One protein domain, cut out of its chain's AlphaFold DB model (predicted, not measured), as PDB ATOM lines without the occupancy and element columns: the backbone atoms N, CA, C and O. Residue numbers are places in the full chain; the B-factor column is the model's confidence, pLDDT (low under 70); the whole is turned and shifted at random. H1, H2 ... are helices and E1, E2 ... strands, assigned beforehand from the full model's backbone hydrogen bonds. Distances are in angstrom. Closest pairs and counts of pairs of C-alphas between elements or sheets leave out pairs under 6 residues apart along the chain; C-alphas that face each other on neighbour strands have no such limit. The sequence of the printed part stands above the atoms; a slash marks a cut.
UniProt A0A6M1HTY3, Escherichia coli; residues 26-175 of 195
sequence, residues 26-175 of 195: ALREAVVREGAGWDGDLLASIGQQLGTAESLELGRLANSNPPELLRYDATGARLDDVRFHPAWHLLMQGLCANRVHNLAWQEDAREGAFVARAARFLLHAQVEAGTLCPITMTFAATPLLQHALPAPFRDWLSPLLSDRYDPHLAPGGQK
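What this domain is: This is residues 26 to 175 of the 195 residues of a protein of Escherichia coli (UniProt A0A6M1HTY3). A flat, mostly helical model has a small bundle of three helices, H1, H2 and H5, at one end, and a two-stranded hairpin, E1 and E2, reaching out as an arm at the other. Between these ends lie H4 and the crossing H3, while H6 runs outward and H7 folds back toward the middle. The printed part has 150 residues, with seven named helices and two named strands in the order H1, H2, H3, E1, E2, H4, H5, H6, H7; the sheet, E1 - E2, is antiparallel. The whole is only just compact, close to loose, with a radius of gyration of the C-alphas of 17.2 A and spans of 59 by 43 by 17 A.

How they stand to each other: E1, residues 68 to 72, and E2, residues 78 to 83, form an antiparallel hairpin at 166 degrees; N 70 and O 81 are 2.8 A apart, and N 83 and O 68 2.9 A, both within hydrogen-bond range. H4, residues 86 to 97, touches H3, residues 53 to 64, at a steep tilt of 60 degrees; their closest C-alphas, those of Leu 58 and Ala 87, are 5.0 A apart. H2, residues 37 to 50, touches H5, residues 113 to 125, at a shallow tilt of 16 degrees, the same way; the closest C-alphas are those of Asp 39 and Ala 116, 6.2 A. H1, residues 26 to 33, touches both: Val 31 is closest to Gly 37, 5.4 A, and to Val 115, 6.9 A, between C-alphas. H6, residues 132 to 148, and H7, residues 151 to 160, form a helical hairpin and only just touch, with 3 pairs of C-alphas within 8 A; the closest are those of Gln 146 and Leu 157, 6.6 A. H4 is close to but not clearly touching H5 and H6. Every O i to N i+4 pair is within hydrogen-bond range in H1, H3, H4 and H5; the counts are 8 of 10 in H2, 11 of 13 in H6 and 1 of 6 in H7, where 4 of 7 O i to N i+3 pairs are.

Where its parts are: H1 begins at C-alpha 26, (164.680, 125.306, 192.255). H2 spans 19.7 A, H5 18.0 A and H4 16.7 A. H6, the longest at 24.2 A, has a kink of 36 degrees near residue 141. H7 ends at C-alpha 160, (171.707, 127.201, 161.021).

The domain as a whole: The C-alphas of Arg 33 and Thr 75, the two farthest apart, are 59.2 A apart. The printed part has no cut. The link from H4 to H5, residues 98 to 112, is long; residues 161 to 175 also hold no named element. Mean pLDDT of the printed part is 98.6, and no printed residue is under 70.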
ATOM      1  N   ALA A  26     165.893 125.675 192.978       98.88
ATOM      2  CA  ALA A  26     164.680 125.306 192.255       98.88
ATOM      3  C   ALA A  26     164.987 124.966 190.790       98.88
ATOM      4  O   ALA A  26     164.491 123.964 190.270       98.88
ATOM      5  N   LEU A  27     165.853 125.754 190.141       98.88
ATOM      6  CA  LEU A  27     166.305 125.484 188.778       98.88
ATOM      7  C   LEU A  27     167.067 124.159 188.692       98.88
ATOM      8  O   LEU A  27     166.804 123.358 187.797       98.88
ATOM      9  N   ARG A  28     167.984 123.892 189.629       98.75
ATOM     10  CA  ARG A  28     168.746 122.634 189.657       98.75
ATOM     11  C   ARG A  28     167.850 121.413 189.807       98.75
ATOM     12  O   ARG A  28     168.015 120.438 189.074       98.75
ATOM     13  N   GLU A  29     166.903 121.465 190.738       98.81
ATOM     14  CA  GLU A  29     165.936 120.387 190.937       98.81
ATOM     15  C   GLU A  29     165.058 120.191 189.700       98.81
ATOM     16  O   GLU A  29     164.823 119.053 189.295       98.81
ATOM     17  N   ALA A  30     164.615 121.279 189.061       98.88
ATOM     18  CA  ALA A  30     163.836 121.214 187.829       98.88
ATOM     19  C   ALA A  30     164.621 120.569 186.679       98.88
ATOM     20  O   ALA A  30     164.098 119.682 186.015       98.88
ATOM     21  N   VAL A  31     165.888 120.933 186.474       98.81
ATOM     22  CA  VAL A  31     166.723 120.342 185.413       98.81
ATOM     23  C   VAL A  31     166.825 118.823 185.554       98.81
ATOM     24  O   VAL A  31     166.690 118.105 184.564       98.81
ATOM     25  N   VAL A  32     167.026 118.317 186.773       98.69
ATOM     26  CA  VAL A  32     167.082 116.866 187.018       98.69
ATOM     27  C   VAL A  32     165.708 116.226 186.843       98.69
ATOM     28  O   VAL A  32     165.590 115.222 186.144       98.69
ATOM     29  N   ARG A  33     164.671 116.812 187.453       98.81
ATOM     30  CA  ARG A  33     163.302 116.282 187.433       98.81
ATOM     31  C   ARG A  33     162.740 116.176 186.017       98.81
ATOM     32  O   ARG A  33     162.098 115.181 185.705       98.81
ATOM     33  N   GLU A  34     163.011 117.163 185.170       98.81
ATOM     34  CA  GLU A  34     162.477 117.254 183.806       98.81
ATOM     35  C   GLU A  34     163.415 116.622 182.746       98.81
ATOM     36  O   GLU A  34     163.357 116.961 181.565       98.81
ATOM     37  N   GLY A  35     164.315 115.712 183.148       98.50
ATOM     38  CA  GLY A  35     165.094 114.875 182.221       98.50
ATOM     39  C   GLY A  35     166.330 115.528 181.584       98.50
ATOM     40  O   GLY A  35     166.947 114.935 180.701       98.50
ATOM     41  N   ALA A  36     166.742 116.714 182.035       98.75
ATOM     42  CA  ALA A  36     167.926 117.429 181.538       98.75
ATOM     43  C   ALA A  36     169.145 117.340 182.473       98.75
ATOM     44  O   ALA A  36     170.118 118.073 182.299       98.75
ATOM     45  N   GLY A  37     169.132 116.433 183.459       98.56
ATOM     46  CA  GLY A  37     170.218 116.276 184.438       98.56
ATOM     47  C   GLY A  37     171.602 116.031 183.820       98.56
ATOM     48  O   GLY A  37     172.614 116.391 184.414       98.56
ATOM     49  N   TRP A  38     171.651 115.494 182.598       98.56
ATOM     50  CA  TRP A  38     172.883 115.298 181.830       98.56
ATOM     51  C   TRP A  38     173.611 116.604 181.466       98.56
ATOM     52  O   TRP A  38     174.788 116.547 181.120       98.56
ATOM     53  N   ASP A  39     172.941 117.761 181.531       98.75
ATOM     54  CA  ASP A  39     173.526 119.074 181.221       98.75
ATOM     55  C   ASP A  39     174.059 119.806 182.469       98.75
ATOM     56  O   ASP A  39     174.567 120.920 182.366       98.75
ATOM     57  N   GLY A  40     173.949 119.198 183.658       98.69
ATOM     58  CA  GLY A  40     174.234 119.845 184.944       98.69
ATOM     59  C   GLY A  40     175.648 120.420 185.075       98.69
ATOM     60  O   GLY A  40     175.801 121.558 185.522       98.69
ATOM     61  N   ASP A  41     176.673 119.681 184.645       98.75
ATOM     62  CA  ASP A  41     178.070 120.136 184.718       98.75
ATOM     63  C   ASP A  41     178.319 121.347 183.813       98.75
ATOM     64  O   ASP A  41     178.971 122.320 184.205       98.75
ATOM     65  N   LEU A  42     177.746 121.326 182.607       98.69
ATOM     66  CA  LEU A  42     177.857 122.437 181.672       98.69
ATOM     67  C   LEU A  42     177.069 123.657 182.166       98.69
ATOM     68  O   LEU A  42     177.583 124.771 182.100       98.69
ATOM     69  N   LEU A  43     175.869 123.465 182.720       98.94
ATOM     70  CA  LEU A  43     175.086 124.538 183.341       98.94
ATOM     71  C   LEU A  43     175.831 125.179 184.516       98.94
ATOM     72  O   LEU A  43     175.835 126.403 184.632       98.94
ATOM     73  N   ALA A  44     176.518 124.392 185.346       98.88
ATOM     74  CA  ALA A  44     177.363 124.919 186.414       98.88
ATOM     75  C   ALA A  44     178.557 125.712 185.861       98.88
ATOM     76  O   ALA A  44     178.854 126.793 186.373       98.88
ATOM     77  N   SER A  45     179.211 125.224 184.804       98.81
ATOM     78  CA  SER A  45     180.307 125.940 184.139       98.81
ATOM     79  C   SER A  45     179.841 127.272 183.544       98.81
ATOM     80  O   SER A  45     180.452 128.310 183.790       98.81
ATOM     81  N   ILE A  46     178.737 127.263 182.793       98.69
ATOM     82  CA  ILE A  46     178.147 128.465 182.190       98.69
ATOM     83  C   ILE A  46     177.685 129.432 183.285       98.69
ATOM     84  O   ILE A  46     177.950 130.627 183.201       98.69
ATOM     85  N   GLY A  47     177.036 128.925 184.336       98.88
ATOM     86  CA  GLY A  47     176.558 129.727 185.459       98.88
ATOM     87  C   GLY A  47     177.682 130.460 186.189       98.88
ATOM     88  O   GLY A  47     177.483 131.601 186.601       98.88
ATOM     89  N   GLN A  48     178.866 129.851 186.311       98.81
ATOM     90  CA  GLN A  48     180.050 130.525 186.850       98.81
ATOM     91  C   GLN A  48     180.546 131.624 185.908       98.81
ATOM     92  O   GLN A  48     180.791 132.737 186.363       98.81
ATOM     93  N   GLN A  49     180.673 131.333 184.610       98.75
ATOM     94  CA  GLN A  49     181.194 132.289 183.628       98.75
ATOM     95  C   GLN A  49     180.287 133.518 183.510       98.75
ATOM     96  O   GLN A  49     180.763 134.654 183.518       98.75
ATOM     97  N   LEU A  50     178.974 133.290 183.457       98.81
ATOM     98  CA  LEU A  50     177.969 134.338 183.309       98.81
ATOM     99  C   LEU A  50     177.791 135.195 184.566       98.81
ATOM    100  O   LEU A  50     177.433 136.363 184.447       98.81
ATOM    101  N   GLY A  51     178.054 134.646 185.755       98.62
ATOM    102  CA  GLY A  51     177.924 135.374 187.020       98.62
ATOM    103  C   GLY A  51     179.114 136.272 187.370       98.62
ATOM    104  O   GLY A  51     179.076 136.953 188.395       98.62
ATOM    105  N   THR A  52     180.170 136.290 186.551       98.88
ATOM    106  CA  THR A  52     181.345 137.155 186.746       98.88
ATOM    107  C   THR A  52     181.005 138.639 186.613       98.88
ATOM    108  O   THR A  52     180.096 139.020 185.874       98.88
ATOM    109  N   ALA A  53     181.754 139.503 187.304       98.75
ATOM    110  CA  ALA A  53     181.594 140.953 187.164       98.75
ATOM    111  C   ALA A  53     181.824 141.421 185.714       98.75
ATOM    112  O   ALA A  53     181.125 142.310 185.234       98.75
ATOM    113  N   GLU A  54     182.753 140.784 184.999       98.75
ATOM    114  CA  GLU A  54     183.055 141.055 183.595       98.75
ATOM    115  C   GLU A  54     181.866 140.724 182.685       98.75
ATOM    116  O   GLU A  54     181.518 141.520 181.816       98.75
ATOM    117  N   SER A  55     181.207 139.581 182.903       98.81
ATOM    118  CA  SER A  55     180.000 139.194 182.161       98.81
ATOM    119  C   SER A  55     178.851 140.181 182.393       98.81
ATOM    120  O   SER A  55     178.232 140.656 181.438       98.81
ATOM    121  N   LEU A  56     178.613 140.567 183.649       98.88
ATOM    122  CA  LEU A  56     177.590 141.558 184.001       98.88
ATOM    123  C   LEU A  56     177.879 142.930 183.366       98.88
ATOM    124  O   LEU A  56     176.962 143.612 182.899       98.88
ATOM    125  N   GLU A  57     179.152 143.320 183.282       98.88
ATOM    126  CA  GLU A  57     179.562 144.562 182.624       98.88
ATOM    127  C   GLU A  57     179.305 144.540 181.111       98.88
ATOM    128  O   GLU A  57     178.932 145.570 180.546       98.88
ATOM    129  N   LEU A  58     179.407 143.384 180.439       98.94
ATOM    130  CA  LEU A  58     178.997 143.269 179.032       98.94
ATOM    131  C   LEU A  58     177.512 143.600 178.859       98.94
ATOM    132  O   LEU A  58     177.160 144.348 177.942       98.94
ATOM    133  N   GLY A  59     176.661 143.102 179.761       98.75
ATOM    134  CA  GLY A  59     175.234 143.418 179.772       98.75
ATOM    135  C   GLY A  59     174.979 144.921 179.909       98.75
ATOM    136  O   GLY A  59     174.245 145.518 179.110       98.75
ATOM    137  N   ARG A  60     175.671 145.567 180.856       98.88
ATOM    138  CA  ARG A  60     175.600 147.022 181.053       98.88
ATOM    139  C   ARG A  60     176.077 147.795 179.823       98.88
ATOM    140  O   ARG A  60     175.414 148.751 179.414       98.88
ATOM    141  N   LEU A  61     177.211 147.411 179.234       98.94
ATOM    142  CA  LEU A  61     177.810 148.093 178.085       98.94
ATOM    143  C   LEU A  61     176.952 147.976 176.827       98.94
ATOM    144  O   LEU A  61     176.804 148.975 176.126       98.94
ATOM    145  N   ALA A  62     176.377 146.803 176.556       98.81
ATOM    146  CA  ALA A  62     175.495 146.595 175.408       98.81
ATOM    147  C   ALA A  62     174.222 147.458 175.490       98.81
ATOM    148  O   ALA A  62     173.742 147.936 174.467       98.81
ATOM    149  N   ASN A  63     173.713 147.706 176.700       98.81
ATOM    150  CA  ASN A  63     172.527 148.537 176.918       98.81
ATOM    151  C   ASN A  63     172.846 150.039 176.979       98.81
ATOM    152  O   ASN A  63     172.118 150.854 176.419       98.81
ATOM    153  N   SER A  64     173.945 150.418 177.638       98.69
ATOM    154  CA  SER A  64     174.343 151.831 177.779       98.69
ATOM    155  C   SER A  64     174.888 152.426 176.477       98.69
ATOM    156  O   SER A  64     174.923 153.644 176.334       98.69
ATOM    157  N   ASN A  65     175.322 151.575 175.539       98.69
ATOM    158  CA  ASN A  65     175.810 151.951 174.213       98.69
ATOM    159  C   ASN A  65     174.917 151.283 173.152       98.69
ATOM    160  O   ASN A  65     175.316 150.269 172.568       98.69
ATOM    161  N   PRO A  66     173.690 151.798 172.953       98.50
ATOM    162  CA  PRO A  66     172.717 151.187 172.059       98.50
ATOM    163  C   PRO A  66     173.195 151.212 170.598       98.50
ATOM    164  O   PRO A  66     174.072 152.006 170.245       98.50
ATOM    165  N   PRO A  67     172.616 150.362 169.732       98.69
ATOM    166  CA  PRO A  67     173.008 150.303 168.334       98.69
ATOM    167  C   PRO A  67     172.715 151.596 167.567       98.69
ATOM    168  O   PRO A  67     171.751 152.313 167.842       98.69
ATOM    169  N   GLU A  68     173.514 151.837 166.532       98.88
ATOM    170  CA  GLU A  68     173.375 152.966 165.617       98.88
ATOM    171  C   GLU A  68     172.911 152.489 164.237       98.88
ATOM    172  O   GLU A  68     173.535 151.622 163.624       98.88
ATOM    173  N   LEU A  69     171.839 153.095 163.718       98.88
ATOM    174  CA  LEU A  69     171.358 152.831 162.363       98.88
ATOM    175  C   LEU A  69     172.185 153.610 161.328       98.88
ATOM    176  O   LEU A  69     172.110 154.841 161.251       98.88
ATOM    177  N   LEU A  70     172.900 152.888 160.471       98.75
ATOM    178  CA  LEU A  70     173.728 153.428 159.399       98.75
ATOM    179  C   LEU A  70     172.977 153.354 158.062       98.75
ATOM    180  O   LEU A  70     173.119 152.419 157.277       98.75
ATOM    181  N   ARG A  71     172.142 154.365 157.793       98.69
ATOM    182  CA  ARG A  71     171.323 154.417 156.563       98.69
ATOM    183  C   ARG A  71     172.150 154.666 155.300       98.69
ATOM    184  O   ARG A  71     171.816 154.133 154.246       98.69
ATOM    185  N   TYR A  72     173.187 155.489 155.405       98.75
ATOM    186  CA  TYR A  72     174.041 155.905 154.294       98.75
ATOM    187  C   TYR A  72     175.502 155.900 154.732       98.75
ATOM    188  O   TYR A  72     175.793 156.098 155.914       98.75
ATOM    189  N   ASP A  73     176.403 155.705 153.777       98.25
ATOM    190  CA  ASP A  73     177.835 155.886 153.984       98.25
ATOM    191  C   ASP A  73     178.267 157.355 153.798       98.25
ATOM    192  O   ASP A  73     177.466 158.243 153.493       98.25
ATOM    193  N   ALA A  74     179.563 157.621 153.981       98.19
ATOM    194  CA  ALA A  74     180.128 158.966 153.867       98.19
ATOM    195  C   ALA A  74     180.092 159.549 152.439       98.19
ATOM    196  O   ALA A  74     180.304 160.749 152.271       98.19
ATOM    197  N   THR A  75     179.834 158.728 151.417       98.44
ATOM    198  CA  THR A  75     179.699 159.168 150.018       98.44
ATOM    199  C   THR A  75     178.253 159.500 149.644       98.44
ATOM    200  O   THR A  75     178.001 160.022 148.559       98.44
ATOM    201  N   GLY A  76     177.298 159.231 150.542       98.12
ATOM    202  CA  GLY A  76     175.866 159.394 150.299       98.12
ATOM    203  C   GLY A  76     175.212 158.179 149.636       98.12
ATOM    204  O   GLY A  76     174.023 158.237 149.312       98.12
ATOM    205  N   ALA A  77     175.943 157.075 149.454       98.62
ATOM    206  CA  ALA A  77     175.371 155.822 148.985       98.62
ATOM    207  C   ALA A  77     174.601 155.131 150.116       98.62
ATOM    208  O   ALA A  77     174.912 155.278 151.301       98.62
ATOM    209  N   ARG A  78     173.541 154.405 149.752       98.50
ATOM    210  CA  ARG A  78     172.710 153.665 150.706       98.50
ATOM    211  C   ARG A  78     173.515 152.506 151.305       98.50
ATOM    212  O   ARG A  78     174.161 151.780 150.558       98.50
ATOM    213  N   LEU A  79     173.439 152.342 152.627       98.50
ATOM    214  CA  LEU A  79     174.165 151.305 153.365       98.50
ATOM    215  C   LEU A  79     173.231 150.278 154.026       98.50
ATOM    216  O   LEU A  79     173.452 149.086 153.860       98.50
ATOM    217  N   ASP A  80     172.178 150.734 154.719       98.62
ATOM    218  CA  ASP A  80     171.198 149.881 155.423       98.62
ATOM    219  C   ASP A  80     171.824 148.873 156.416       98.62
ATOM    220  O   ASP A  80     171.430 147.711 156.476       98.62
ATOM    221  N   ASP A  81     172.776 149.340 157.232       98.69
ATOM    222  CA  ASP A  81     173.469 148.526 158.246       98.69
ATOM    223  C   ASP A  81     173.214 149.038 159.678       98.69
ATOM    224  O   ASP A  81     172.734 150.157 159.889       98.69
ATOM    225  N   VAL A  82     173.533 148.222 160.684       98.81
ATOM    226  CA  VAL A  82     173.400 148.565 162.106       98.81
ATOM    227  C   VAL A  82     174.704 148.271 162.839       98.81
ATOM    228  O   VAL A  82     175.156 147.130 162.912       98.81
ATOM    229  N   ARG A  83     175.284 149.301 163.461       98.88
ATOM    230  CA  ARG A  83     176.500 149.166 164.268       98.88
ATOM    231  C   ARG A  83     176.154 148.919 165.729       98.88
ATOM    232  O   ARG A  83     175.382 149.672 166.312       98.88
ATOM    233  N   PHE A  84     176.780 147.913 166.331       98.88
ATOM    234  CA  PHE A  84     176.643 147.588 167.750       98.88
ATOM    235  C   PHE A  84     177.952 147.831 168.508       98.88
ATOM    236  O   PHE A  84     179.045 147.775 167.942       98.88
ATOM    237  N   HIS A  85     177.846 148.053 169.818       98.88
ATOM    238  CA  HIS A  85     179.002 148.042 170.710       98.88
ATOM    239  C   HIS A  85     179.626 146.625 170.777       98.88
ATOM    240  O   HIS A  85     178.875 145.648 170.812       98.88
ATOM    241  N   PRO A  86     180.963 146.458 170.885       98.88
ATOM    242  CA  PRO A  86     181.615 145.139 170.928       98.88
ATOM    243  C   PRO A  86     181.053 144.156 171.966       98.88
ATOM    244  O   PRO A  86     181.020 142.950 171.723       98.88
ATOM    245  N   ALA A  87     180.559 144.668 173.097       98.88
ATOM    246  CA  ALA A  87     179.913 143.863 174.136       98.88
ATOM    247  C   ALA A  87     178.715 143.048 173.612       98.88
ATOM    248  O   ALA A  87     178.563 141.889 173.986       98.88
ATOM    249  N   TRP A  88     177.922 143.607 172.690       98.94
ATOM    250  CA  TRP A  88     176.827 142.887 172.031       98.94
ATOM    251  C   TRP A  88     177.338 141.641 171.303       98.94
ATOM    252  O   TRP A  88     176.810 140.545 171.474       98.94
ATOM    253  N   HIS A  89     178.408 141.791 170.520       98.88
ATOM    254  CA  HIS A  89     178.974 140.687 169.750       98.88
ATOM    255  C   HIS A  89     179.560 139.595 170.655       98.88
ATOM    256  O   HIS A  89     179.421 138.419 170.334       98.88
ATOM    257  N   LEU A  90     180.170 139.956 171.789       98.88
ATOM    258  CA  LEU A  90     180.678 138.988 172.770       98.88
ATOM    259  C   LEU A  90     179.548 138.189 173.436       98.88
ATOM    260  O   LEU A  90     179.642 136.966 173.539       98.88
ATOM    261  N   LEU A  91     178.451 138.852 173.814       98.88
ATOM    262  CA  LEU A  91     177.261 138.182 174.348       98.88
ATOM    263  C   LEU A  91     176.658 137.213 173.316       98.88
ATOM    264  O   LEU A  91     176.394 136.052 173.632       98.88
ATOM    265  N   MET A  92     176.527 137.644 172.056       98.94
ATOM    266  CA  MET A  92     176.040 136.791 170.966       98.94
ATOM    267  C   MET A  92     176.944 135.577 170.713       98.94
ATOM    268  O   MET A  92     176.436 134.480 170.480       98.94
ATOM    269  N   GLN A  93     178.272 135.729 170.810       98.94
ATOM    270  CA  GLN A  93     179.204 134.596 170.736       98.94
ATOM    271  C   GLN A  93     178.932 133.572 171.840       98.94
ATOM    272  O   GLN A  93     178.840 132.384 171.539       98.94
ATOM    273  N   GLY A  94     178.748 134.020 173.086       98.75
ATOM    274  CA  GLY A  94     178.417 133.143 174.212       98.75
ATOM    275  C   GLY A  94     177.078 132.421 174.033       98.75
ATOM    276  O   GLY A  94     176.987 131.213 174.248       98.75
ATOM    277  N   LEU A  95     176.040 133.130 173.584       98.94
ATOM    278  CA  LEU A  95     174.715 132.558 173.309       98.94
ATOM    279  C   LEU A  95     174.748 131.501 172.191       98.94
ATOM    280  O   LEU A  95     174.123 130.440 172.317       98.94
ATOM    281  N   CYS A  96     175.485 131.762 171.108       98.88
ATOM    282  CA  CYS A  96     175.646 130.818 170.002       98.88
ATOM    283  C   CYS A  96     176.501 129.606 170.388       98.88
ATOM    284  O   CYS A  96     176.070 128.481 170.137       98.88
ATOM    285  N   ALA A  97     177.635 129.818 171.066       98.81
ATOM    286  CA  ALA A  97     178.512 128.744 171.540       98.81
ATOM    287  C   ALA A  97     177.789 127.814 172.527       98.81
ATOM    288  O   ALA A  97     177.913 126.595 172.456       98.81
ATOM    289  N   ASN A  98     176.936 128.381 173.385       98.81
ATOM    290  CA  ASN A  98     176.102 127.618 174.314       98.81
ATOM    291  C   ASN A  98     174.830 127.044 173.659       98.81
ATOM    292  O   ASN A  98     173.985 126.474 174.354       98.81
ATOM    293  N   ARG A  99     174.690 127.166 172.328       98.88
ATOM    294  CA  ARG A  99     173.585 126.645 171.502       98.88
ATOM    295  C   ARG A  99     172.190 127.049 171.979       98.88
ATOM    296  O   ARG A  99     171.208 126.354 171.728       98.88
ATOM    297  N   VAL A 100     172.058 128.221 172.600       98.94
ATOM    298  CA  VAL A 100     170.751 128.719 173.072       98.94
ATOM    299  C   VAL A 100     169.781 128.939 171.897       98.94
ATOM    300  O   VAL A 100     168.562 128.856 172.054       98.94
ATOM    301  N   HIS A 101     170.318 129.147 170.696       98.94
ATOM    302  CA  HIS A 101     169.559 129.311 169.459       98.94
ATOM    303  C   HIS A 101     169.183 128.002 168.745       98.94
ATOM    304  O   HIS A 101     168.310 128.054 167.892       98.94
ATOM    305  N   ASN A 102     169.791 126.840 169.036       98.81
ATOM    306  CA  ASN A 102     169.521 125.628 168.237       98.81
ATOM    307  C   ASN A 102     169.770 124.262 168.908       98.81
ATOM    308  O   ASN A 102     169.713 123.247 168.216       98.81
ATOM    309  N   LEU A 103     170.028 124.198 170.222       98.88
ATOM    310  CA  LEU A 103     170.360 122.940 170.913       98.88
ATOM    311  C   LEU A 103     169.329 121.825 170.678       98.88
ATOM    312  O   LEU A 103     169.708 120.685 170.442       98.88
ATOM    313  N   ALA A 104     168.036 122.155 170.722       98.69
ATOM    314  CA  ALA A 104     166.950 121.183 170.571       98.69
ATOM    315  C   ALA A 104     166.777 120.655 169.133       98.69
ATOM    316  O   ALA A 104     166.009 119.724 168.923       98.69
ATOM    317  N   TRP A 105     167.468 121.253 168.160       98.56
ATOM    318  CA  TRP A 105     167.289 120.992 166.727       98.56
ATOM    319  C   TRP A 105     168.486 120.284 166.088       98.56
ATOM    320  O   TRP A 105     168.521 120.114 164.869       98.56
ATOM    321  N   GLN A 106     169.488 119.919 166.895       98.44
ATOM    322  CA  GLN A 106     170.615 119.112 166.436       98.44
ATOM    323  C   GLN A 106     170.137 117.711 166.039       98.44
ATOM    324  O   GLN A 106     169.204 117.179 166.639       98.44
ATOM    325  N   GLU A 107     170.792 117.106 165.050       95.44
ATOM    326  CA  GLU A 107     170.447 115.758 164.571       95.44
ATOM    327  C   GLU A 107     170.581 114.697 165.674       95.44
ATOM    328  O   GLU A 107     169.798 113.752 165.730       95.44
ATOM    329  N   ASP A 108     171.540 114.881 166.582       95.81
ATOM    330  CA  ASP A 108     171.832 114.018 167.725       95.81
ATOM    331  C   ASP A 108     171.339 114.607 169.063       95.81
ATOM    332  O   ASP A 108     171.833 114.244 170.137       95.81
ATOM    333  N   ALA A 109     170.362 115.525 169.020       97.19
ATOM    334  CA  ALA A 109     169.796 116.129 170.220       97.19
ATOM    335  C   ALA A 109     169.234 115.055 171.168       97.19
ATOM    336  O   ALA A 109     168.376 114.246 170.810       97.19
ATOM    337  N   ARG A 110     169.720 115.067 172.411       96.31
ATOM    338  CA  ARG A 110     169.290 114.132 173.458       96.31
ATOM    339  C   ARG A 110     167.877 114.455 173.938       96.31
ATOM    340  O   ARG A 110     167.444 115.610 173.914       96.31
ATOM    341  N   GLU A 111     167.192 113.451 174.479       97.88
ATOM    342  CA  GLU A 111     165.973 113.682 175.256       97.88
ATOM    343  C   GLU A 111     166.244 114.706 176.377       97.88
ATOM    344  O   GLU A 111     167.316 114.727 176.989       97.88
ATOM    345  N   GLY A 112     165.306 115.632 176.585       98.56
ATOM    346  CA  GLY A 112     165.486 116.759 177.504       98.56
ATOM    347  C   GLY A 112     166.260 117.959 176.930       98.56
ATOM    348  O   GLY A 112     166.403 118.959 177.630       98.56
ATOM    349  N   ALA A 113     166.709 117.947 175.663       98.75
ATOM    350  CA  ALA A 113     167.439 119.074 175.058       98.75
ATOM    351  C   ALA A 113     166.677 120.411 175.093       98.75
ATOM    352  O   ALA A 113     167.294 121.466 175.241       98.75
ATOM    353  N   PHE A 114     165.344 120.391 175.011       98.88
ATOM    354  CA  PHE A 114     164.535 121.604 175.153       98.88
ATOM    355  C   PHE A 114     164.612 122.180 176.577       98.88
ATOM    356  O   PHE A 114     164.785 123.387 176.746       98.88
ATOM    357  N   VAL A 115     164.549 121.320 177.600       98.88
ATOM    358  CA  VAL A 115     164.684 121.704 179.015       98.88
ATOM    359  C   VAL A 115     166.103 122.197 179.304       98.88
ATOM    360  O   VAL A 115     166.269 123.265 179.890       98.88
ATOM    361  N   ALA A 116     167.130 121.486 178.826       98.88
ATOM    362  CA  ALA A 116     168.524 121.918 178.927       98.88
ATOM    363  C   ALA A 116     168.722 123.307 178.293       98.88
ATOM    364  O   ALA A 116     169.256 124.224 178.918       98.88
ATOM    365  N   ARG A 117     168.193 123.510 177.077       98.88
ATOM    366  CA  ARG A 117     168.205 124.809 176.391       98.88
ATOM    367  C   ARG A 117     167.506 125.886 177.211       98.88
ATOM    368  O   ARG A 117     168.005 127.008 177.259       98.88
ATOM    369  N   ALA A 118     166.365 125.577 177.826       98.94
ATOM    370  CA  ALA A 118     165.628 126.521 178.662       98.94
ATOM    371  C   ALA A 118     166.440 126.943 179.896       98.94
ATOM    372  O   ALA A 118     166.518 128.133 180.187       98.94
ATOM    373  N   ALA A 119     167.120 126.007 180.564       98.94
ATOM    374  CA  ALA A 119     168.010 126.333 181.675       98.94
ATOM    375  C   ALA A 119     169.168 127.234 181.221       98.94
ATOM    376  O   ALA A 119     169.387 128.286 181.817       98.94
ATOM    377  N   ARG A 120     169.847 126.906 180.109       98.88
ATOM    378  CA  ARG A 120     170.893 127.776 179.536       98.88
ATOM    379  C   ARG A 120     170.352 129.174 179.225       98.88
ATOM    380  O   ARG A 120     170.992 130.162 179.568       98.88
ATOM    381  N   PHE A 121     169.172 129.261 178.608       98.94
ATOM    382  CA  PHE A 121     168.499 130.526 178.301       98.94
ATOM    383  C   PHE A 121     168.261 131.370 179.561       98.94
ATOM    384  O   PHE A 121     168.586 132.553 179.561       98.94
ATOM    385  N   LEU A 122     167.757 130.762 180.641       98.94
ATOM    386  CA  LEU A 122     167.513 131.445 181.914       98.94
ATOM    387  C   LEU A 122     168.796 132.003 182.545       98.94
ATOM    388  O   LEU A 122     168.757 133.084 183.125       98.94
ATOM    389  N   LEU A 123     169.930 131.303 182.424       98.94
ATOM    390  CA  LEU A 123     171.211 131.809 182.931       98.94
ATOM    391  C   LEU A 123     171.671 133.052 182.159       98.94
ATOM    392  O   LEU A 123     172.053 134.044 182.772       98.94
ATOM    393  N   HIS A 124     171.593 133.030 180.824       98.88
ATOM    394  CA  HIS A 124     171.928 134.204 180.002       98.88
ATOM    395  C   HIS A 124     170.972 135.375 180.256       98.88
ATOM    396  O   HIS A 124     171.413 136.518 180.325       98.88
ATOM    397  N   ALA A 125     169.684 135.094 180.474       98.88
ATOM    398  CA  ALA A 125     168.668 136.115 180.718       98.88
ATOM    399  C   ALA A 125     168.867 136.918 182.006       98.88
ATOM    400  O   ALA A 125     168.375 138.040 182.102       98.88
ATOM    401  N   GLN A 126     169.594 136.370 182.978       98.81
ATOM    402  CA  GLN A 126     169.972 137.097 184.190       98.81
ATOM    403  C   GLN A 126     171.088 138.125 183.942       98.81
ATOM    404  O   GLN A 126     171.246 139.044 184.742       98.81
ATOM    405  N   VAL A 127     171.850 137.984 182.851       98.81
ATOM    406  CA  VAL A 127     172.955 138.885 182.489       98.81
ATOM    407  C   VAL A 127     172.484 139.986 181.545       98.81
ATOM    408  O   VAL A 127     172.763 141.162 181.773       98.81
ATOM    409  N   GLU A 128     171.793 139.620 180.464       98.81
ATOM    410  CA  GLU A 128     171.373 140.562 179.426       98.81
ATOM    411  C   GLU A 128     170.174 139.998 178.642       98.81
ATOM    412  O   GLU A 128     170.131 138.812 178.319       98.81
ATOM    413  N   ALA A 129     169.180 140.842 178.346       98.75
ATOM    414  CA  ALA A 129     167.914 140.408 177.752       98.75
ATOM    415  C   ALA A 129     167.760 140.762 176.261       98.75
ATOM    416  O   ALA A 129     167.096 140.031 175.525       98.75
ATOM    417  N   GLY A 130     168.351 141.858 175.783       98.69
ATOM    418  CA  GLY A 130     168.230 142.315 174.397       98.69
ATOM    419  C   GLY A 130     168.788 141.311 173.384       98.69
ATOM    420  O   GLY A 130     168.165 141.047 172.354       98.69
ATOM    421  N   THR A 131     169.913 140.677 173.703       98.81
ATOM    422  CA  THR A 131     170.552 139.619 172.901       98.81
ATOM    423  C   THR A 131     169.724 138.338 172.831       98.81
ATOM    424  O   THR A 131     169.885 137.552 171.897       98.81
ATOM    425  N   LEU A 132     168.757 138.137 173.732       98.94
ATOM    426  CA  LEU A 132     167.838 136.998 173.660       98.94
ATOM    427  C   LEU A 132     166.815 137.128 172.534       98.94
ATOM    428  O   LEU A 132     166.274 136.111 172.099       98.94
ATOM    429  N   CYS A 133     166.542 138.344 172.053       98.81
ATOM    430  CA  CYS A 133     165.601 138.581 170.960       98.81
ATOM    431  C   CYS A 133     165.997 137.810 169.681       98.81
ATOM    432  O   CYS A 133     165.245 136.914 169.276       98.81
ATOM    433  N   PRO A 134     167.183 138.034 169.074       98.88
ATOM    434  CA  PRO A 134     167.599 137.275 167.892       98.88
ATOM    435  C   PRO A 134     167.742 135.773 168.167       98.88
ATOM    436  O   PRO A 134     167.446 134.959 167.294       98.88
ATOM    437  N   ILE A 135     168.144 135.382 169.377       98.88
ATOM    438  CA  ILE A 135     168.283 133.973 169.769       98.88
ATOM    439  C   ILE A 135     166.930 133.264 169.835       98.88
ATOM    440  O   ILE A 135     166.813 132.123 169.391       98.88
ATOM    441  N   THR A 136     165.906 133.928 170.366       98.94
ATOM    442  CA  THR A 136     164.551 133.378 170.485       98.94
ATOM    443  C   THR A 136     163.901 133.236 169.119       98.94
ATOM    444  O   THR A 136     163.374 132.167 168.817       98.94
ATOM    445  N   MET A 137     163.996 134.270 168.276       98.94
ATOM    446  CA  MET A 137     163.476 134.208 166.907       98.94
ATOM    447  C   MET A 137     164.176 133.113 166.096       98.94
ATOM    448  O   MET A 137     163.507 132.301 165.463       98.94
ATOM    449  N   THR A 138     165.506 133.025 166.185       98.94
ATOM    450  CA  THR A 138     166.275 131.978 165.495       98.94
ATOM    451  C   THR A 138     165.875 130.593 165.988       98.94
ATOM    452  O   THR A 138     165.520 129.746 165.178       98.94
ATOM    453  N   PHE A 139     165.824 130.381 167.306       98.94
ATOM    454  CA  PHE A 139     165.400 129.105 167.884       98.94
ATOM    455  C   PHE A 139     164.014 128.670 167.419       98.94
ATOM    456  O   PHE A 139     163.836 127.507 167.076       98.94
ATOM    457  N   ALA A 140     163.045 129.581 167.386       98.81
ATOM    458  CA  ALA A 140     161.694 129.261 166.945       98.81
ATOM    459  C   ALA A 140     161.611 128.988 165.431       98.81
ATOM    460  O   ALA A 140     160.847 128.124 165.006       98.81
ATOM    461  N   ALA A 141     162.396 129.697 164.614       98.81
ATOM    462  CA  ALA A 141     162.351 129.584 163.157       98.81
ATOM    463  C   ALA A 141     163.160 128.401 162.596       98.81
ATOM    464  O   ALA A 141     162.791 127.860 161.553       98.81
ATOM    465  N   THR A 142     164.243 127.981 163.260       98.75
ATOM    466  CA  THR A 142     165.127 126.901 162.787       98.75
ATOM    467  C   THR A 142     164.393 125.617 162.376       98.75
ATOM    468  O   THR A 142     164.637 125.180 161.250       98.75
ATOM    469  N   PRO A 143     163.485 125.017 163.174       98.50
ATOM    470  CA  PRO A 143     162.813 123.782 162.765       98.50
ATOM    471  C   PRO A 143     161.947 123.975 161.514       98.50
ATOM    472  O   PRO A 143     161.960 123.135 160.616       98.50
ATOM    473  N   LEU A 144     161.256 125.116 161.381       98.56
ATOM    474  CA  LEU A 144     160.501 125.434 160.165       98.56
ATOM    475  C   LEU A 144     161.429 125.500 158.945       98.56
ATOM    476  O   LEU A 144     161.117 124.931 157.901       98.56
ATOM    477  N   LEU A 145     162.580 126.156 159.084       98.25
ATOM    478  CA  LEU A 145     163.563 126.277 158.011       98.25
ATOM    479  C   LEU A 145     164.221 124.938 157.663       98.25
ATOM    480  O   LEU A 145     164.441 124.686 156.484       98.25
ATOM    481  N   GLN A 146     164.465 124.043 158.624       97.44
ATOM    482  CA  GLN A 146     164.949 122.686 158.330       97.44
ATOM    483  C   GLN A 146     163.997 121.935 157.385       97.44
ATOM    484  O   GLN A 146     164.446 121.246 156.467       97.44
ATOM    485  N   HIS A 147     162.687 122.115 157.563       96.94
ATOM    486  CA  HIS A 147     161.671 121.447 156.749       96.94
ATOM    487  C   HIS A 147     161.354 122.172 155.433       96.94
ATOM    488  O   HIS A 147     161.220 121.527 154.393       96.94
ATOM    489  N   ALA A 148     161.230 123.499 155.465       97.56
ATOM    490  CA  ALA A 148     160.607 124.287 154.400       97.56
ATOM    491  C   ALA A 148     161.581 125.185 153.618       97.56
ATOM    492  O   ALA A 148     161.144 126.080 152.892       97.56
ATOM    493  N   LEU A 149     162.895 124.971 153.742       97.31
ATOM    494  CA  LEU A 149     163.876 125.803 153.047       97.31
ATOM    495  C   LEU A 149     163.724 125.735 151.516       97.31
ATOM    496  O   LEU A 149     163.750 124.633 150.949       97.31
ATOM    497  N   PRO A 150     163.657 126.883 150.816       98.06
ATOM    498  CA  PRO A 150     163.687 126.899 149.359       98.06
ATOM    499  C   PRO A 150     165.002 126.331 148.809       98.06
ATOM    500  O   PRO A 150     166.066 126.489 149.410       98.06
ATOM    501  N   ALA A 151     164.941 125.705 147.629       97.62
ATOM    502  CA  ALA A 151     166.089 125.028 147.015       97.62
ATOM    503  C   ALA A 151     167.368 125.893 146.894       97.62
ATOM    504  O   ALA A 151     168.439 125.364 147.191       97.62
ATOM    505  N   PRO A 152     167.302 127.196 146.544       98.19
ATOM    506  CA  PRO A 152     168.498 128.038 146.461       98.19
ATOM    507  C   PRO A 152     169.229 128.273 147.788       98.19
ATOM    508  O   PRO A 152     170.382 128.679 147.757       98.19
ATOM    509  N   PHE A 153     168.582 128.039 148.935       98.12
ATOM    510  CA  PHE A 153     169.139 128.313 150.265       98.12
ATOM    511  C   PHE A 153     169.497 127.041 151.035       98.12
ATOM    512  O   PHE A 153     169.719 127.094 152.239       98.12
ATOM    513  N   ARG A 154     169.528 125.871 150.379       97.25
ATOM    514  CA  ARG A 154     169.826 124.583 151.040       97.25
ATOM    515  C   ARG A 154     171.156 124.586 151.798       97.25
ATOM    516  O   ARG A 154     171.278 123.889 152.801       97.25
ATOM    517  N   ASP A 155     172.113 125.395 151.356       97.88
ATOM    518  CA  ASP A 155     173.404 125.613 152.007       97.88
ATOM    519  C   ASP A 155     173.312 126.321 153.373       97.88
ATOM    520  O   ASP A 155     174.255 126.234 154.154       97.88
ATOM    521  N   TRP A 156     172.177 126.937 153.732       98.56
ATOM    522  CA  TRP A 156     171.967 127.547 155.055       98.56
ATOM    523  C   TRP A 156     171.754 126.525 156.177       98.56
ATOM    524  O   TRP A 156     171.891 126.885 157.346       98.56
ATOM    525  N   LEU A 157     171.432 125.263 155.870       97.88
ATOM    526  CA  LEU A 157     171.193 124.243 156.902       97.88
ATOM    527  C   LEU A 157     172.422 124.025 157.792       97.88
ATOM    528  O   LEU A 157     172.290 123.938 159.009       97.88
ATOM    529  N   SER A 158     173.616 124.009 157.195       98.06
ATOM    530  CA  SER A 158     174.875 123.861 157.932       98.06
ATOM    531  C   SER A 158     175.102 125.006 158.938       98.06
ATOM    532  O   SER A 158     175.200 124.734 160.137       98.06
ATOM    533  N   PRO A 159     175.101 126.293 158.534       98.56
ATOM    534  CA  PRO A 159     175.281 127.382 159.487       98.56
ATOM    535  C   PRO A 159     174.100 127.558 160.462       98.56
ATOM    536  O   PRO A 159     174.340 127.944 161.607       98.56
ATOM    537  N   LEU A 160     172.855 127.220 160.090       98.44
ATOM    538  CA  LEU A 160     171.707 127.201 161.021       98.44
ATOM    539  C   LEU A 160     171.909 126.236 162.202       98.44
ATOM    540  O   LEU A 160     171.397 126.484 163.297       98.44
ATOM    541  N   LEU A 161     172.650 125.146 161.990       98.50
ATOM    542  CA  LEU A 161     172.926 124.119 162.999       98.50
ATOM    543  C   LEU A 161     174.293 124.279 163.679       98.50
ATOM    544  O   LEU A 161     174.641 123.486 164.555       98.50
ATOM    545  N   SER A 162     175.051 125.323 163.342       98.75
ATOM    546  CA  SER A 162     176.355 125.612 163.948       98.75
ATOM    547  C   SER A 162     176.261 126.102 165.402       98.75
ATOM    548  O   SER A 162     175.194 126.419 165.917       98.75
ATOM    549  N   ASP A 163     177.406 126.199 166.073       98.81
ATOM    550  CA  ASP A 163     177.580 126.854 167.374       98.81
ATOM    551  C   ASP A 163     178.292 128.217 167.249       98.81
ATOM    552  O   ASP A 163     178.854 128.735 168.217       98.81
ATOM    553  N   ARG A 164     178.326 128.808 166.045       98.81
ATOM    554  CA  ARG A 164     179.145 129.991 165.748       98.81
ATOM    555  C   ARG A 164     178.291 131.215 165.478       98.81
ATOM    556  O   ARG A 164     177.508 131.248 164.541       98.81
ATOM    557  N   TYR A 165     178.513 132.268 166.256       98.88
ATOM    558  CA  TYR A 165     178.043 133.597 165.885       98.88
ATOM    559  C   TYR A 165     178.900 134.149 164.741       98.88
ATOM    560  O   TYR A 165     180.130 134.121 164.821       98.88
ATOM    561  N   ASP A 166     178.256 134.676 163.701       98.81
ATOM    562  CA  ASP A 166     178.932 135.286 162.558       98.81
ATOM    563  C   ASP A 166     178.343 136.681 162.248       98.81
ATOM    564  O   ASP A 166     177.238 136.777 161.697       98.81
ATOM    565  N   PRO A 167     179.050 137.776 162.598       98.50
ATOM    566  CA  PRO A 167     178.595 139.140 162.344       98.50
ATOM    567  C   PRO A 167     178.893 139.635 160.922       98.50
ATOM    568  O   PRO A 167     178.517 140.759 160.607       98.50
ATOM    569  N   HIS A 168     179.569 138.860 160.064       98.62
ATOM    570  CA  HIS A 168     179.968 139.360 158.748       98.62
ATOM    571  C   HIS A 168     178.748 139.676 157.875       98.62
ATOM    572  O   HIS A 168     177.759 138.926 157.843       98.62
ATOM    573  N   LEU A 169     178.858 140.778 157.132       98.25
ATOM    574  CA  LEU A 169     177.907 141.181 156.106       98.25
ATOM    575  C   LEU A 169     178.182 140.382 154.826       98.25
ATOM    576  O   LEU A 169     178.891 140.826 153.927       98.25
ATOM    577  N   ALA A 170     177.661 139.158 154.789       98.19
ATOM    578  CA  ALA A 170     177.815 138.223 153.681       98.19
ATOM    579  C   ALA A 170     176.513 137.432 153.452       98.19
ATOM    580  O   ALA A 170     175.706 137.303 154.381       98.19
ATOM    581  N   PRO A 171     176.293 136.876 152.244       98.50
ATOM    582  CA  PRO A 171     175.190 135.954 151.994       98.50
ATOM    583  C   PRO A 171     175.200 134.784 152.982       98.50
ATOM    584  O   PRO A 171     176.263 134.262 153.310       98.50
ATOM    585  N   GLY A 172     174.021 134.337 153.423       98.25
ATOM    586  CA  GLY A 172     173.914 133.378 154.528       98.25
ATOM    587  C   GLY A 172     174.686 132.066 154.328       98.25
ATOM    588  O   GLY A 172     175.327 131.595 155.261       98.25
ATOM    589  N   GLY A 173     174.728 131.536 153.102       98.00
ATOM    590  CA  GLY A 173     175.478 130.318 152.768       98.00
ATOM    591  C   GLY A 173     177.003 130.450 152.868       98.00
ATOM    592  O   GLY A 173     177.710 129.449 152.896       98.00
ATOM    593  N   GLN A 174     177.526 131.677 152.952       98.50
ATOM    594  CA  GLN A 174     178.957 131.961 153.129       98.50
ATOM    595  C   GLN A 174     179.331 132.214 154.597       98.50
ATOM    596  O   GLN A 174     180.504 132.428 154.907       98.50
ATOM    597  N   LYS A 175     178.347 132.219 155.502       98.81
ATOM    598  CA  LYS A 175     178.538 132.491 156.929       98.81
ATOM    599  C   LYS A 175     178.710 131.199 157.712       98.81
ATOM    600  O   LYS A 175     178.280 130.130 157.293       98.81
TER     601      LYS A 175